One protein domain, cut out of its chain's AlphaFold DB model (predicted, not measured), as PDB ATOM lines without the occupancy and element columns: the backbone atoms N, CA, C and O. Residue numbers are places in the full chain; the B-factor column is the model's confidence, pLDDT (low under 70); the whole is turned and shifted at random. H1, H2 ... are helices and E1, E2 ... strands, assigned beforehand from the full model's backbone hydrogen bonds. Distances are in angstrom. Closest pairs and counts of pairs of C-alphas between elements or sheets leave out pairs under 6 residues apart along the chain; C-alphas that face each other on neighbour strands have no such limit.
ATOM      1  N   ALA A   3     -22.668  26.481 -36.092       57.97
ATOM      2  CA  ALA A   3     -22.343  25.528 -37.150       57.97
ATOM      3  C   ALA A   3     -22.379  26.240 -38.506       57.97
ATOM      4  O   ALA A   3     -22.980  27.308 -38.635       57.97
ATOM      5  N   THR A   4     -21.738  25.653 -39.513       45.44
ATOM      6  CA  THR A   4     -21.720  26.194 -40.875       45.44
ATOM      7  C   THR A   4     -22.624  25.351 -41.767       45.44
ATOM      8  O   THR A   4     -22.393  24.154 -41.918       45.44
ATOM      9  N   LEU A   5     -23.634  25.977 -42.376       52.09
ATOM     10  CA  LEU A   5     -24.428  25.407 -43.471       52.09
ATOM     11  C   LEU A   5     -24.386  26.363 -44.651       52.09
ATOM     12  O   LEU A   5     -24.626  27.557 -44.476       52.09
ATOM     13  N   ASP A   6     -24.057  25.844 -45.832       56.09
ATOM     14  CA  ASP A   6     -23.967  26.612 -47.081       56.09
ATOM     15  C   ASP A   6     -23.143  27.912 -46.950       56.09
ATOM     16  O   ASP A   6     -23.473  28.943 -47.533       56.09
ATOM     17  N   GLY A   7     -22.077  27.887 -46.139       52.66
ATOM     18  CA  GLY A   7     -21.183  29.032 -45.922       52.66
ATOM     19  C   GLY A   7     -21.723  30.144 -45.010       52.66
ATOM     20  O   GLY A   7     -21.040  31.150 -44.840       52.66
ATOM     21  N   ALA A   8     -22.902  29.981 -44.403       57.31
ATOM     22  CA  ALA A   8     -23.440  30.915 -43.413       57.31
ATOM     23  C   ALA A   8     -23.175  30.425 -41.980       57.31
ATOM     24  O   ALA A   8     -23.251  29.227 -41.699       57.31
ATOM     25  N   GLU A   9     -22.889  31.357 -41.066       55.69
ATOM     26  CA  GLU A   9     -22.846  31.078 -39.631       55.69
ATOM     27  C   GLU A   9     -24.276  30.907 -39.107       55.69
ATOM     28  O   GLU A   9     -25.141  31.764 -39.303       55.69
ATOM     29  N   VAL A  10     -24.535  29.763 -38.482       69.00
ATOM     30  CA  VAL A  10     -25.868  29.348 -38.057       69.00
ATOM     31  C   VAL A  10     -25.853  29.092 -36.559       69.00
ATOM     32  O   VAL A  10     -25.050  28.300 -36.056       69.00
ATOM     33  N   ALA A  11     -26.760  29.743 -35.832       69.19
ATOM     34  CA  ALA A  11     -26.967  29.440 -34.424       69.19
ATOM     35  C   ALA A  11     -27.688  28.094 -34.300       69.19
ATOM     36  O   ALA A  11     -28.744  27.892 -34.905       69.19
ATOM     37  N   VAL A  12     -27.117  27.182 -33.514       77.38
ATOM     38  CA  VAL A  12     -27.687  25.857 -33.257       77.38
ATOM     39  C   VAL A  12     -28.221  25.799 -31.837       77.38
ATOM     40  O   VAL A  12     -27.466  25.893 -30.863       77.38
ATOM     41  N   GLU A  13     -29.527  25.599 -31.735       81.25
ATOM     42  CA  GLU A  13     -30.211  25.259 -30.496       81.25
ATOM     43  C   GLU A  13     -30.491  23.755 -30.480       81.25
ATOM     44  O   GLU A  13     -31.128  23.229 -31.394       81.25
ATOM     45  N   ARG A  14     -30.013  23.054 -29.449       85.44
ATOM     46  CA  ARG A  14     -30.309  21.633 -29.250       85.44
ATOM     47  C   ARG A  14     -31.365  21.481 -28.170       85.44
ATOM     48  O   ARG A  14     -31.182  21.939 -27.044       85.44
ATOM     49  N   GLY A  15     -32.458  20.819 -28.525       83.62
ATOM     50  CA  GLY A  15     -33.464  20.392 -27.566       83.62
ATOM     51  C   GLY A  15     -32.933  19.273 -26.674       83.62
ATOM     52  O   GLY A  15     -31.981  18.570 -27.022       83.62
ATOM     53  N   GLU A  70     -32.618  19.492 -33.285       90.12
ATOM     54  CA  GLU A  70     -31.778  20.666 -33.482       90.12
ATOM     55  C   GLU A  70     -32.539  21.718 -34.281       90.12
ATOM     56  O   GLU A  70     -33.291  21.394 -35.201       90.12
ATOM     57  N   VAL A  71     -32.353  22.987 -33.931       89.12
ATOM     58  CA  VAL A  71     -32.836  24.115 -34.721       89.12
ATOM     59  C   VAL A  71     -31.645  24.945 -35.144       89.12
ATOM     60  O   VAL A  71     -30.931  25.520 -34.324       89.12
ATOM     61  N   TRP A  72     -31.454  24.993 -36.448       87.44
ATOM     62  CA  TRP A  72     -30.418  25.741 -37.134       87.44
ATOM     63  C   TRP A  72     -31.016  27.056 -37.616       87.44
ATOM     64  O   TRP A  72     -31.944  27.029 -38.420       87.44
ATOM     65  N   ARG A  73     -30.531  28.196 -37.116       88.19
ATOM     66  CA  ARG A  73     -31.075  29.526 -37.425       88.19
ATOM     67  C   ARG A  73     -30.103  30.358 -38.252       88.19
ATOM     68  O   ARG A  73     -28.960  30.560 -37.845       88.19
ATOM     69  N   ARG A  74     -30.595  30.902 -39.364       88.75
ATOM     70  CA  ARG A  74     -29.903  31.876 -40.210       88.75
ATOM     71  C   ARG A  74     -30.682  33.186 -40.212       88.75
ATOM     72  O   ARG A  74     -31.878  33.182 -40.500       88.75
ATOM     73  N   ALA A  75     -30.016  34.293 -39.902       90.06
ATOM     74  CA  ALA A  75     -30.634  35.613 -39.992       90.06
ATOM     75  C   ALA A  75     -30.987  35.924 -41.453       90.06
ATOM     76  O   ALA A  75     -30.176  35.695 -42.353       90.06
ATOM     77  N   ILE A  76     -32.189  36.448 -41.687       89.81
ATOM     78  CA  ILE A  76     -32.645  36.875 -43.012       89.81
ATOM     79  C   ILE A  76     -33.396  38.206 -42.921       89.81
ATOM     80  O   ILE A  76     -33.895  38.607 -41.874       89.81
ATOM     81  N   SER A  77     -33.515  38.882 -44.055       89.94
ATOM     82  CA  SER A  77     -34.365  40.054 -44.245       89.94
ATOM     83  C   SER A  77     -35.677  39.678 -44.938       89.94
ATOM     84  O   SER A  77     -35.788  38.636 -45.588       89.94
ATOM     85  N   VAL A  78     -36.676  40.563 -44.872       88.50
ATOM     86  CA  VAL A  78     -37.971  40.385 -45.563       88.50
ATOM     87  C   VAL A  78     -37.794  40.196 -47.077       88.50
ATOM     88  O   VAL A  78     -38.539  39.439 -47.694       88.50
ATOM     89  N   GLY A  79     -36.784  40.837 -47.677       87.38
ATOM     90  CA  GLY A  79     -36.469  40.701 -49.103       87.38
ATOM     91  C   GLY A  79     -35.974  39.308 -49.508       87.38
ATOM     92  O   GLY A  79     -36.018  38.971 -50.686       87.38
ATOM     93  N   GLN A  80     -35.544  38.489 -48.543       89.00
ATOM     94  CA  GLN A  80     -35.098  37.110 -48.762       89.00
ATOM     95  C   GLN A  80     -36.223  36.083 -48.573       89.00
ATOM     96  O   GLN A  80     -35.999  34.889 -48.769       89.00
ATOM     97  N   LEU A  81     -37.433  36.516 -48.196       88.69
ATOM     98  CA  LEU A  81     -38.578  35.618 -48.097       88.69
ATOM     99  C   LEU A  81     -38.955  35.060 -49.477       88.69
ATOM    100  O   LEU A  81     -38.916  35.799 -50.467       88.69
ATOM    101  N   PRO A  82     -39.419  33.798 -49.550       86.06
ATOM    102  CA  PRO A  82     -40.032  33.265 -50.756       86.06
ATOM    103  C   PRO A  82     -41.133  34.194 -51.286       86.06
ATOM    104  O   PRO A  82     -41.813  34.895 -50.526       86.06
ATOM    105  N   GLY A  83     -41.298  34.199 -52.610       81.38
ATOM    106  CA  GLY A  83     -42.392  34.922 -53.254       81.38
ATOM    107  C   GLY A  83     -43.770  34.408 -52.806       81.38
ATOM    108  O   GLY A  83     -43.858  33.289 -52.294       81.38
ATOM    109  N   PRO A  84     -44.842  35.192 -53.020       79.12
ATOM    110  CA  PRO A  84     -46.192  34.818 -52.606       79.12
ATOM    111  C   PRO A  84     -46.607  33.427 -53.097       79.12
ATOM    112  O   PRO A  84     -46.324  33.054 -54.238       79.12
ATOM    113  N   GLY A  85     -47.251  32.649 -52.228       70.69
ATOM    114  CA  GLY A  85     -47.712  31.288 -52.499       70.69
ATOM    115  C   GLY A  85     -46.613  30.220 -52.558       70.69
ATOM    116  O   GLY A  85     -46.928  29.046 -52.754       70.69
ATOM    117  N   ARG A  86     -45.330  30.575 -52.386       72.38
ATOM    118  CA  ARG A  86     -44.239  29.590 -52.363       72.38
ATOM    119  C   ARG A  86     -44.034  29.023 -50.961       72.38
ATOM    120  O   ARG A  86     -43.808  29.755 -49.996       72.38
ATOM    121  N   LEU A  87     -44.062  27.695 -50.879       65.50
ATOM    122  CA  LEU A  87     -43.669  26.957 -49.683       65.50
ATOM    123  C   LEU A  87     -42.164  27.097 -49.436       65.50
ATOM    124  O   LEU A  87     -41.385  27.364 -50.358       65.50
ATOM    125  N   THR A  88     -41.751  26.900 -48.184       67.75
ATOM    126  CA  THR A  88     -40.336  26.693 -47.875       67.75
ATOM    127  C   THR A  88     -39.832  25.477 -48.650       67.75
ATOM    128  O   THR A  88     -40.527  24.468 -48.769       67.75
ATOM    129  N   ALA A  89     -38.633  25.582 -49.228       66.88
ATOM    130  CA  ALA A  89     -38.044  24.454 -49.936       66.88
ATOM    131  C   ALA A  89     -37.872  23.266 -48.980       66.88
ATOM    132  O   ALA A  89     -37.534  23.446 -47.805       66.88
ATOM    133  N   THR A  90     -38.084  22.057 -49.495       66.69
ATOM    134  CA  THR A  90     -37.730  20.827 -48.793       66.69
ATOM    135  C   THR A  90     -36.240  20.865 -48.473       66.69
ATOM    136  O   THR A  90     -35.437  21.314 -49.292       66.69
ATOM    137  N   VAL A  91     -35.875  20.446 -47.268       69.88
ATOM    138  CA  VAL A  91     -34.468  20.329 -46.883       69.88
ATOM    139  C   VAL A  91     -34.092  18.875 -46.960       69.88
ATOM    140  O   VAL A  91     -34.801  18.040 -46.393       69.88
ATOM    141  N   ASP A  92     -32.973  18.593 -47.615       68.62
ATOM    142  CA  ASP A  92     -32.370  17.276 -47.528       68.62
ATOM    143  C   ASP A  92     -32.014  17.007 -46.070       68.62
ATOM    144  O   ASP A  92     -31.284  17.763 -45.419       68.62
ATOM    145  N   ALA A  93     -32.599  15.946 -45.528       62.59
ATOM    146  CA  ALA A  93     -32.286  15.510 -44.185       62.59
ATOM    147  C   ALA A  93     -30.792  15.128 -44.139       62.59
ATOM    148  O   ALA A  93     -30.338  14.361 -44.993       62.59
ATOM    149  N   PRO A  94     -30.019  15.619 -43.151       69.12
ATOM    150  CA  PRO A  94     -28.694  15.077 -42.869       69.12
ATOM    151  C   PRO A  94     -28.750  13.548 -42.754       69.12
ATOM    152  O   PRO A  94     -29.790  12.997 -42.404       69.12
ATOM    153  N   GLN A  95     -27.626  12.858 -42.965       61.78
ATOM    154  CA  GLN A  95     -27.530  11.389 -43.102       61.78
ATOM    155  C   GLN A  95     -28.072  10.552 -41.910       61.78
ATOM    156  O   GLN A  95     -28.092   9.328 -41.979       61.78
ATOM    157  N   GLN A  96     -28.521  11.193 -40.823       62.22
ATOM    158  CA  GLN A  96     -29.102  10.594 -39.610       62.22
ATOM    159  C   GLN A  96     -30.427  11.254 -39.173       62.22
ATOM    160  O   GLN A  96     -30.939  11.000 -38.080       62.22
ATOM    161  N   ALA A  97     -30.968  12.168 -39.975       75.75
ATOM    162  CA  ALA A  97     -32.219  12.844 -39.681       75.75
ATOM    163  C   ALA A  97     -33.393  12.018 -40.209       75.75
ATOM    164  O   ALA A  97     -33.461  11.690 -41.389       75.75
ATOM    165  N   VAL A  98     -34.350  11.725 -39.332       83.06
ATOM    166  CA  VAL A  98     -35.631  11.124 -39.732       83.06
ATOM    167  C   VAL A  98     -36.594  12.175 -40.277       83.06
ATOM    168  O   VAL A  98     -37.539  11.848 -40.988       83.06
ATOM    169  N   GLN A  99     -36.363  13.448 -39.945       85.06
ATOM    170  CA  GLN A  99     -37.127  14.566 -40.473       85.06
ATOM    171  C   GLN A  99     -36.271  15.834 -40.487       85.06
ATOM    172  O   GLN A  99     -35.596  16.150 -39.509       85.06
ATOM    173  N   ALA A 100     -36.365  16.602 -41.567       86.88
ATOM    174  CA  ALA A 100     -35.884  17.975 -41.631       86.88
ATOM    175  C   ALA A 100     -37.000  18.871 -42.176       86.88
ATOM    176  O   ALA A 100     -37.731  18.483 -43.089       86.88
ATOM    177  N   ARG A 101     -37.174  20.060 -41.596       87.31
ATOM    178  CA  ARG A 101     -38.183  21.026 -42.048       87.31
ATOM    179  C   ARG A 101     -37.661  22.451 -41.983       87.31
ATOM    180  O   ARG A 101     -37.073  22.847 -40.977       87.31
ATOM    181  N   ARG A 102     -37.948  23.236 -43.021       88.38
ATOM    182  CA  ARG A 102     -37.739  24.686 -43.011       88.38
ATOM    183  C   ARG A 102     -38.972  25.412 -42.501       88.38
ATOM    184  O   ARG A 102     -40.093  25.099 -42.898       88.38
ATOM    185  N   PHE A 103     -38.746  26.408 -41.660       90.38
ATOM    186  CA  PHE A 103     -39.757  27.346 -41.187       90.38
ATOM    187  C   PHE A 103     -39.106  28.702 -40.920       90.38
ATOM    188  O   PHE A 103     -37.886  28.812 -40.860       90.38
ATOM    189  N   PHE A 104     -39.918  29.734 -40.745       91.06
ATOM    190  CA  PHE A 104     -39.456  31.050 -40.329       91.06
ATOM    191  C   PHE A 104     -39.807  31.298 -38.864       91.06
ATOM    192  O   PHE A 104     -40.813  30.790 -38.365       91.06
ATOM    193  N   ALA A 105     -38.990  32.090 -38.185       91.50
ATOM    194  CA  ALA A 105     -39.252  32.548 -36.830       91.50
ATOM    195  C   ALA A 105     -38.993  34.049 -36.739       91.50
ATOM    196  O   ALA A 105     -38.085  34.571 -37.387       91.50
ATOM    197  N   VAL A 106     -39.791  34.729 -35.926       89.25
ATOM    198  CA  VAL A 106     -39.642  36.159 -35.653       89.25
ATOM    199  C   VAL A 106     -39.282  36.325 -34.181       89.25
ATOM    200  O   VAL A 106     -39.902  35.703 -33.314       89.25
ATOM    201  N   GLU A 107     -38.253  37.117 -33.885       82.94
ATOM    202  CA  GLU A 107     -37.834  37.358 -32.503       82.94
ATOM    203  C   GLU A 107     -38.952  38.052 -31.705       82.94
ATOM    204  O   GLU A 107     -39.635  38.936 -32.217       82.94
ATOM    205  N   ALA A 108     -39.185  37.587 -30.470       74.06
ATOM    206  CA  ALA A 108     -40.334  37.953 -29.627       74.06
ATOM    207  C   ALA A 108     -41.735  37.672 -30.236       74.06
ATOM    208  O   ALA A 108     -42.738  38.184 -29.740       74.06
ATOM    209  N   GLY A 109     -41.820  36.828 -31.274       80.19
ATOM    210  CA  GLY A 109     -43.063  36.461 -31.957       80.19
ATOM    211  C   GLY A 109     -43.259  34.948 -32.140       80.19
ATOM    212  O   GLY A 109     -42.677  34.135 -31.408       80.19
ATOM    213  N   PRO A 110     -44.097  34.537 -33.113       78.12
ATOM    214  CA  PRO A 110     -44.306  33.139 -33.459       78.12
ATOM    215  C   PRO A 110     -42.995  32.435 -33.810       78.12
ATOM    216  O   PRO A 110     -42.219  32.889 -34.653       78.12
ATOM    217  N   GLN A 111     -42.782  31.282 -33.178       82.00
ATOM    218  CA  GLN A 111     -41.567  30.485 -33.355       82.00
ATOM    219  C   GLN A 111     -41.612  29.591 -34.598       82.00
ATOM    220  O   GLN A 111     -40.579  29.081 -35.017       82.00
ATOM    221  N   VAL A 112     -42.796  29.369 -35.180       87.69
ATOM    222  CA  VAL A 112     -42.965  28.515 -36.361       87.69
ATOM    223  C   VAL A 112     -43.952  29.161 -37.324       87.69
ATOM    224  O   VAL A 112     -45.165  29.096 -37.130       87.69
ATOM    225  N   LEU A 113     -43.422  29.759 -38.384       89.19
ATOM    226  CA  LEU A 113     -44.176  30.288 -39.514       89.19
ATOM    227  C   LEU A 113     -43.853  29.436 -40.752       89.19
ATOM    228  O   LEU A 113     -42.689  29.349 -41.146       89.19
ATOM    229  N   PRO A 114     -44.847  28.770 -41.365       86.50
ATOM    230  CA  PRO A 114     -44.592  27.757 -42.390       86.50
ATOM    231  C   PRO A 114     -44.243  28.334 -43.771       86.50
ATOM    232  O   PRO A 114     -43.780  27.598 -44.637       86.50
ATOM    233  N   SER A 115     -44.478  29.627 -44.009       88.12
ATOM    234  CA  SER A 115     -44.274  30.262 -45.315       88.12
ATOM    235  C   SER A 115     -43.879  31.732 -45.190       88.12
ATOM    236  O   SER A 115     -44.082  32.360 -44.148       88.12
ATOM    237  N   GLY A 116     -43.350  32.299 -46.280       89.19
ATOM    238  CA  GLY A 116     -43.066  33.731 -46.357       89.19
ATOM    239  C   GLY A 116     -44.326  34.592 -46.227       89.19
ATOM    240  O   GLY A 116     -44.274  35.658 -45.624       89.19
ATOM    241  N   ASP A 117     -45.473  34.107 -46.704       90.19
ATOM    242  CA  ASP A 117     -46.753  34.808 -46.554       90.19
ATOM    243  C   ASP A 117     -47.212  34.862 -45.097       90.19
ATOM    244  O   ASP A 117     -47.694  35.900 -44.656       90.19
ATOM    245  N   ALA A 118     -46.996  33.795 -44.321       90.00
ATOM    246  CA  ALA A 118     -47.286  33.805 -42.889       90.00
ATOM    247  C   ALA A 118     -46.422  34.842 -42.147       90.00
ATOM    248  O   ALA A 118     -46.916  35.534 -41.258       90.00
ATOM    249  N   VAL A 119     -45.156  35.002 -42.553       90.44
ATOM    250  CA  VAL A 119     -44.270  36.058 -42.035       90.44
ATOM    251  C   VAL A 119     -44.781  37.442 -42.422       90.44
ATOM    252  O   VAL A 119     -44.940  38.287 -41.547       90.44
ATOM    253  N   ARG A 120     -45.073  37.684 -43.707       90.38
ATOM    254  CA  ARG A 120     -45.588  38.981 -44.181       90.38
ATOM    255  C   ARG A 120     -46.893  39.351 -43.481       90.38
ATOM    256  O   ARG A 120     -47.037  40.488 -43.044       90.38
ATOM    257  N   ALA A 121     -47.806  38.389 -43.342       90.25
ATOM    258  CA  ALA A 121     -49.060  38.568 -42.630       90.25
ATOM    259  C   ALA A 121     -48.807  38.956 -41.172       90.25
ATOM    260  O   ALA A 121     -49.375  39.941 -40.722       90.25
ATOM    261  N   TYR A 122     -47.925  38.250 -40.456       90.12
ATOM    262  CA  TYR A 122     -47.591  38.578 -39.068       90.12
ATOM    263  C   TYR A 122     -46.955  39.968 -38.925       90.12
ATOM    264  O   TYR A 122     -47.398  40.762 -38.099       90.12
ATOM    265  N   LEU A 123     -45.958  40.293 -39.753       90.38
ATOM    266  CA  LEU A 123     -45.269  41.586 -39.704       90.38
ATOM    267  C   LEU A 123     -46.212  42.764 -39.992       90.38
ATOM    268  O   LEU A 123     -46.046  43.820 -39.392       90.38
ATOM    269  N   ALA A 124     -47.223  42.588 -40.849       90.19
ATOM    270  CA  ALA A 124     -48.217  43.626 -41.134       90.19
ATOM    271  C   ALA A 124     -49.046  44.050 -39.904       90.19
ATOM    272  O   ALA A 124     -49.607  45.142 -39.904       90.19
ATOM    273  N   TRP A 125     -49.111  43.219 -38.857       88.44
ATOM    274  CA  TRP A 125     -49.792  43.545 -37.597       88.44
ATOM    275  C   TRP A 125     -48.904  44.271 -36.581       88.44
ATOM    276  O   TRP A 125     -49.405  44.720 -35.550       88.44
ATOM    277  N   LEU A 126     -47.596  44.371 -36.827       87.75
ATOM    278  CA  LEU A 126     -46.661  44.980 -35.886       87.75
ATOM    279  C   LEU A 126     -46.527  46.490 -36.130       87.75
ATOM    280  O   LEU A 126     -46.529  46.929 -37.278       87.75
ATOM    281  N   PRO A 127     -46.334  47.299 -35.072       84.88
ATOM    282  CA  PRO A 127     -46.152  48.745 -35.212       84.88
ATOM    283  C   PRO A 127     -44.811  49.123 -35.868       84.88
ATOM    284  O   PRO A 127     -44.730  50.138 -36.555       84.88
ATOM    285  N   CYS A 128     -43.766  48.306 -35.679       83.94
ATOM    286  CA  CYS A 128     -42.412  48.546 -36.197       83.94
ATOM    287  C   CYS A 128     -41.804  47.263 -36.802       83.94
ATOM    288  O   CYS A 128     -40.835  46.734 -36.255       83.94
ATOM    289  N   PRO A 129     -42.346  46.729 -37.911       79.06
ATOM    290  CA  PRO A 129     -41.930  45.436 -38.465       79.06
ATOM    291  C   PRO A 129     -40.460  45.389 -38.897       79.06
ATOM    292  O   PRO A 129     -39.819  44.348 -38.804       79.06
ATOM    293  N   GLN A 130     -39.901  46.521 -39.327       79.12
ATOM    294  CA  GLN A 130     -38.507  46.655 -39.756       79.12
ATOM    295  C   GLN A 130     -37.479  46.477 -38.632       79.12
ATOM    296  O   GLN A 130     -36.304  46.265 -38.917       79.12
ATOM    297  N   ALA A 131     -37.900  46.588 -37.370       79.44
ATOM    298  CA  ALA A 131     -37.015  46.465 -36.215       79.44
ATOM    299  C   ALA A 131     -36.956  45.036 -35.659       79.44
ATOM    300  O   ALA A 131     -36.240  44.804 -34.689       79.44
ATOM    301  N   VAL A 132     -37.714  44.093 -36.232       84.50
ATOM    302  CA  VAL A 132     -37.874  42.754 -35.663       84.50
ATOM    303  C   VAL A 132     -36.977  41.747 -36.384       84.50
ATOM    304  O   VAL A 132     -37.152  41.530 -37.587       84.50
ATOM    305  N   PRO A 133     -36.028  41.109 -35.679       88.50
ATOM    306  CA  PRO A 133     -35.171  40.093 -36.272       88.50
ATOM    307  C   PRO A 133     -35.964  38.903 -36.821       88.50
ATOM    308  O   PRO A 133     -36.839  38.340 -36.152       88.50
ATOM    309  N   LEU A 134     -35.634  38.515 -38.053       90.69
ATOM    310  CA  LEU A 134     -36.256  37.421 -38.788       90.69
ATOM    311  C   LEU A 134     -35.228  36.320 -39.050       90.69
ATOM    312  O   LEU A 134     -34.092  36.572 -39.455       90.69
ATOM    313  N   TRP A 135     -35.665  35.083 -38.856       91.25
ATOM    314  CA  TRP A 135     -34.824  33.904 -38.957       91.25
ATOM    315  C   TRP A 135     -35.430  32.910 -39.933       91.25
ATOM    316  O   TRP A 135     -36.606  32.558 -39.826       91.25
ATOM    317  N   GLU A 136     -34.613  32.403 -40.845       91.00
ATOM    318  CA  GLU A 136     -34.893  31.146 -41.522       91.00
ATOM    319  C   GLU A 136     -34.320  30.016 -40.675       91.00
ATOM    320  O   GLU A 136     -33.139  30.011 -40.317       91.00
ATOM    321  N   CYS A 137     -35.177  29.068 -40.326       89.88
ATOM    322  CA  CYS A 137     -34.858  27.981 -39.427       89.88
ATOM    323  C   CYS A 137     -34.948  26.649 -40.163       89.88
ATOM    324  O   CYS A 137     -35.907  26.391 -40.890       89.88
ATOM    325  N   THR A 138     -33.984  25.772 -39.915       89.50
ATOM    326  CA  THR A 138     -34.075  24.355 -40.263       89.50
ATOM    327  C   THR A 138     -34.176  23.558 -38.972       89.50
ATOM    328  O   THR A 138     -33.235  23.507 -38.185       89.50
ATOM    329  N   GLY A 139     -35.345  22.973 -38.733       89.06
ATOM    330  CA  GLY A 139     -35.550  22.021 -37.651       89.06
ATOM    331  C   GLY A 139     -35.179  20.627 -38.125       89.06
ATOM    332  O   GLY A 139     -35.763  20.146 -39.095       89.06
ATOM    333  N   VAL A 140     -34.247  19.986 -37.433       89.81
ATOM    334  CA  VAL A 140     -33.800  18.620 -37.695       89.81
ATOM    335  C   VAL A 140     -34.213  17.748 -36.520       89.81
ATOM    336  O   VAL A 140     -33.968  18.090 -35.367       89.81
ATOM    337  N   LEU A 141     -34.863  16.630 -36.815       90.06
ATOM    338  CA  LEU A 141     -35.129  15.564 -35.863       90.06
ATOM    339  C   LEU A 141     -34.313  14.350 -36.290       90.06
ATOM    340  O   LEU A 141     -34.541  13.787 -37.363       90.06
ATOM    341  N   SER A 142     -33.400  13.934 -35.429       91.00
ATOM    342  CA  SER A 142     -32.624  12.710 -35.586       91.00
ATOM    343  C   SER A 142     -33.156  11.636 -34.654       91.00
ATOM    344  O   SER A 142     -33.715  11.938 -33.599       91.00
ATOM    345  N   ALA A 143     -33.006  10.384 -35.072       92.31
ATOM    346  CA  ALA A 143     -33.342   9.226 -34.265       92.31
ATOM    347  C   ALA A 143     -32.194   8.224 -34.333       92.31
ATOM    348  O   ALA A 143     -31.655   7.981 -35.413       92.31
ATOM    349  N   ARG A 144     -31.827   7.641 -33.196       93.25
ATOM    350  CA  ARG A 144     -30.824   6.575 -33.142       93.25
ATOM    351  C   ARG A 144     -31.219   5.503 -32.129       93.25
ATOM    352  O   ARG A 144     -31.787   5.847 -31.089       93.25
ATOM    353  N   PRO A 145     -30.922   4.222 -32.399       95.25
ATOM    354  CA  PRO A 145     -31.060   3.186 -31.389       95.25
ATOM    355  C   PRO A 145     -30.061   3.434 -30.254       95.25
ATOM    356  O   PRO A 145     -28.926   3.851 -30.499       95.25
TER     357      PRO A 145
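Overview. This is residues 3 to 15 and 70 to 145 of the 155 residues of an uncharacterized protein of Streptomyces sp. (UniProt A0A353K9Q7). One strongly twisted and curled antiparallel sheet of five strands makes the body, with the short helix H1 packed over the edge strand E4 near that strand's last residues. The long strand E5 runs through the sheet along the domain's length, and the small hairpin of E1 and E2 makes the opposite edge. The printed part has 89 residues, with five named strands and one named helix in the chain order E1 E2 E3 E4 H1 E5; the sheet's order is E1 - E2 - E3 - E5 - E4, and the class is mostly strand. By its radius of gyration of the C-alphas, 13.6 A, the whole is compact, while its outline is elongated, spanning 48 by 25 by 24 A.

Along the chain. E5, residues 134 to 145, is the longest strand at 35.4 A and ends at C-alpha 145, (-31.060, 3.186, -31.389). E4, residues 97 to 106, is 24.8 A long, and E3, residues 70 to 76, is 18.8 A. E2, residues 8 to 14, is 18.3 A, and E1, residues 3 to 5, is 6.7 A, beginning at C-alpha 3, (-22.343, 25.528, -37.150). H1, residues 116 to 124, is 12.3 A long and begins at C-alpha 116, (-43.066, 33.731, -46.357).

Arrangement. From edge to edge of the sheet the strands' lines turn by 94 degrees and the way across it turns by 82 degrees. E5 and E4 are antiparallel at 159 degrees, with N 103 and O 137 at 2.9 A, within hydrogen-bond range. E3 and E5 are antiparallel at 163 degrees, with N 72 and O 138 at 2.9 A. E2 and E3 are antiparallel at 144 degrees, with N 13 and O 71 at 2.9 A. E1 and E2 form a hairpin, antiparallel at 125 degrees, with N 10 and O 3 at 2.9 A. Pairing is staggered on E2: residues 8 to 10 pair with E1 and residues 11 to 14 with E3. E1 and E4 are the edge strands and are apart. H1 is on the sheet, over E4 and along the strands, at 16 degrees to E4 on the local plane. Its height over the sheet is 9.4 A, on a local plane resting on only just 6 C-alphas. The closest C-alphas of E4 and H1, those of Phe 104 and Val 119, are 7.2 A apart. In H1 every O i to N i+4 pair is within hydrogen-bond range.

Size, cuts and confidence. The two C-alphas farthest apart are those of Pro 127 and Pro 145, at 48.1 A. Residues 16 to 69 are not printed, and C-alphas 15 and 70 across the cut are 6.2 A apart. The link E3 to E4, residues 77 to 96, is long. The mean pLDDT of the printed part is 81.3, and residues 3 to 11 and 87 to 96 include the 19 under 70.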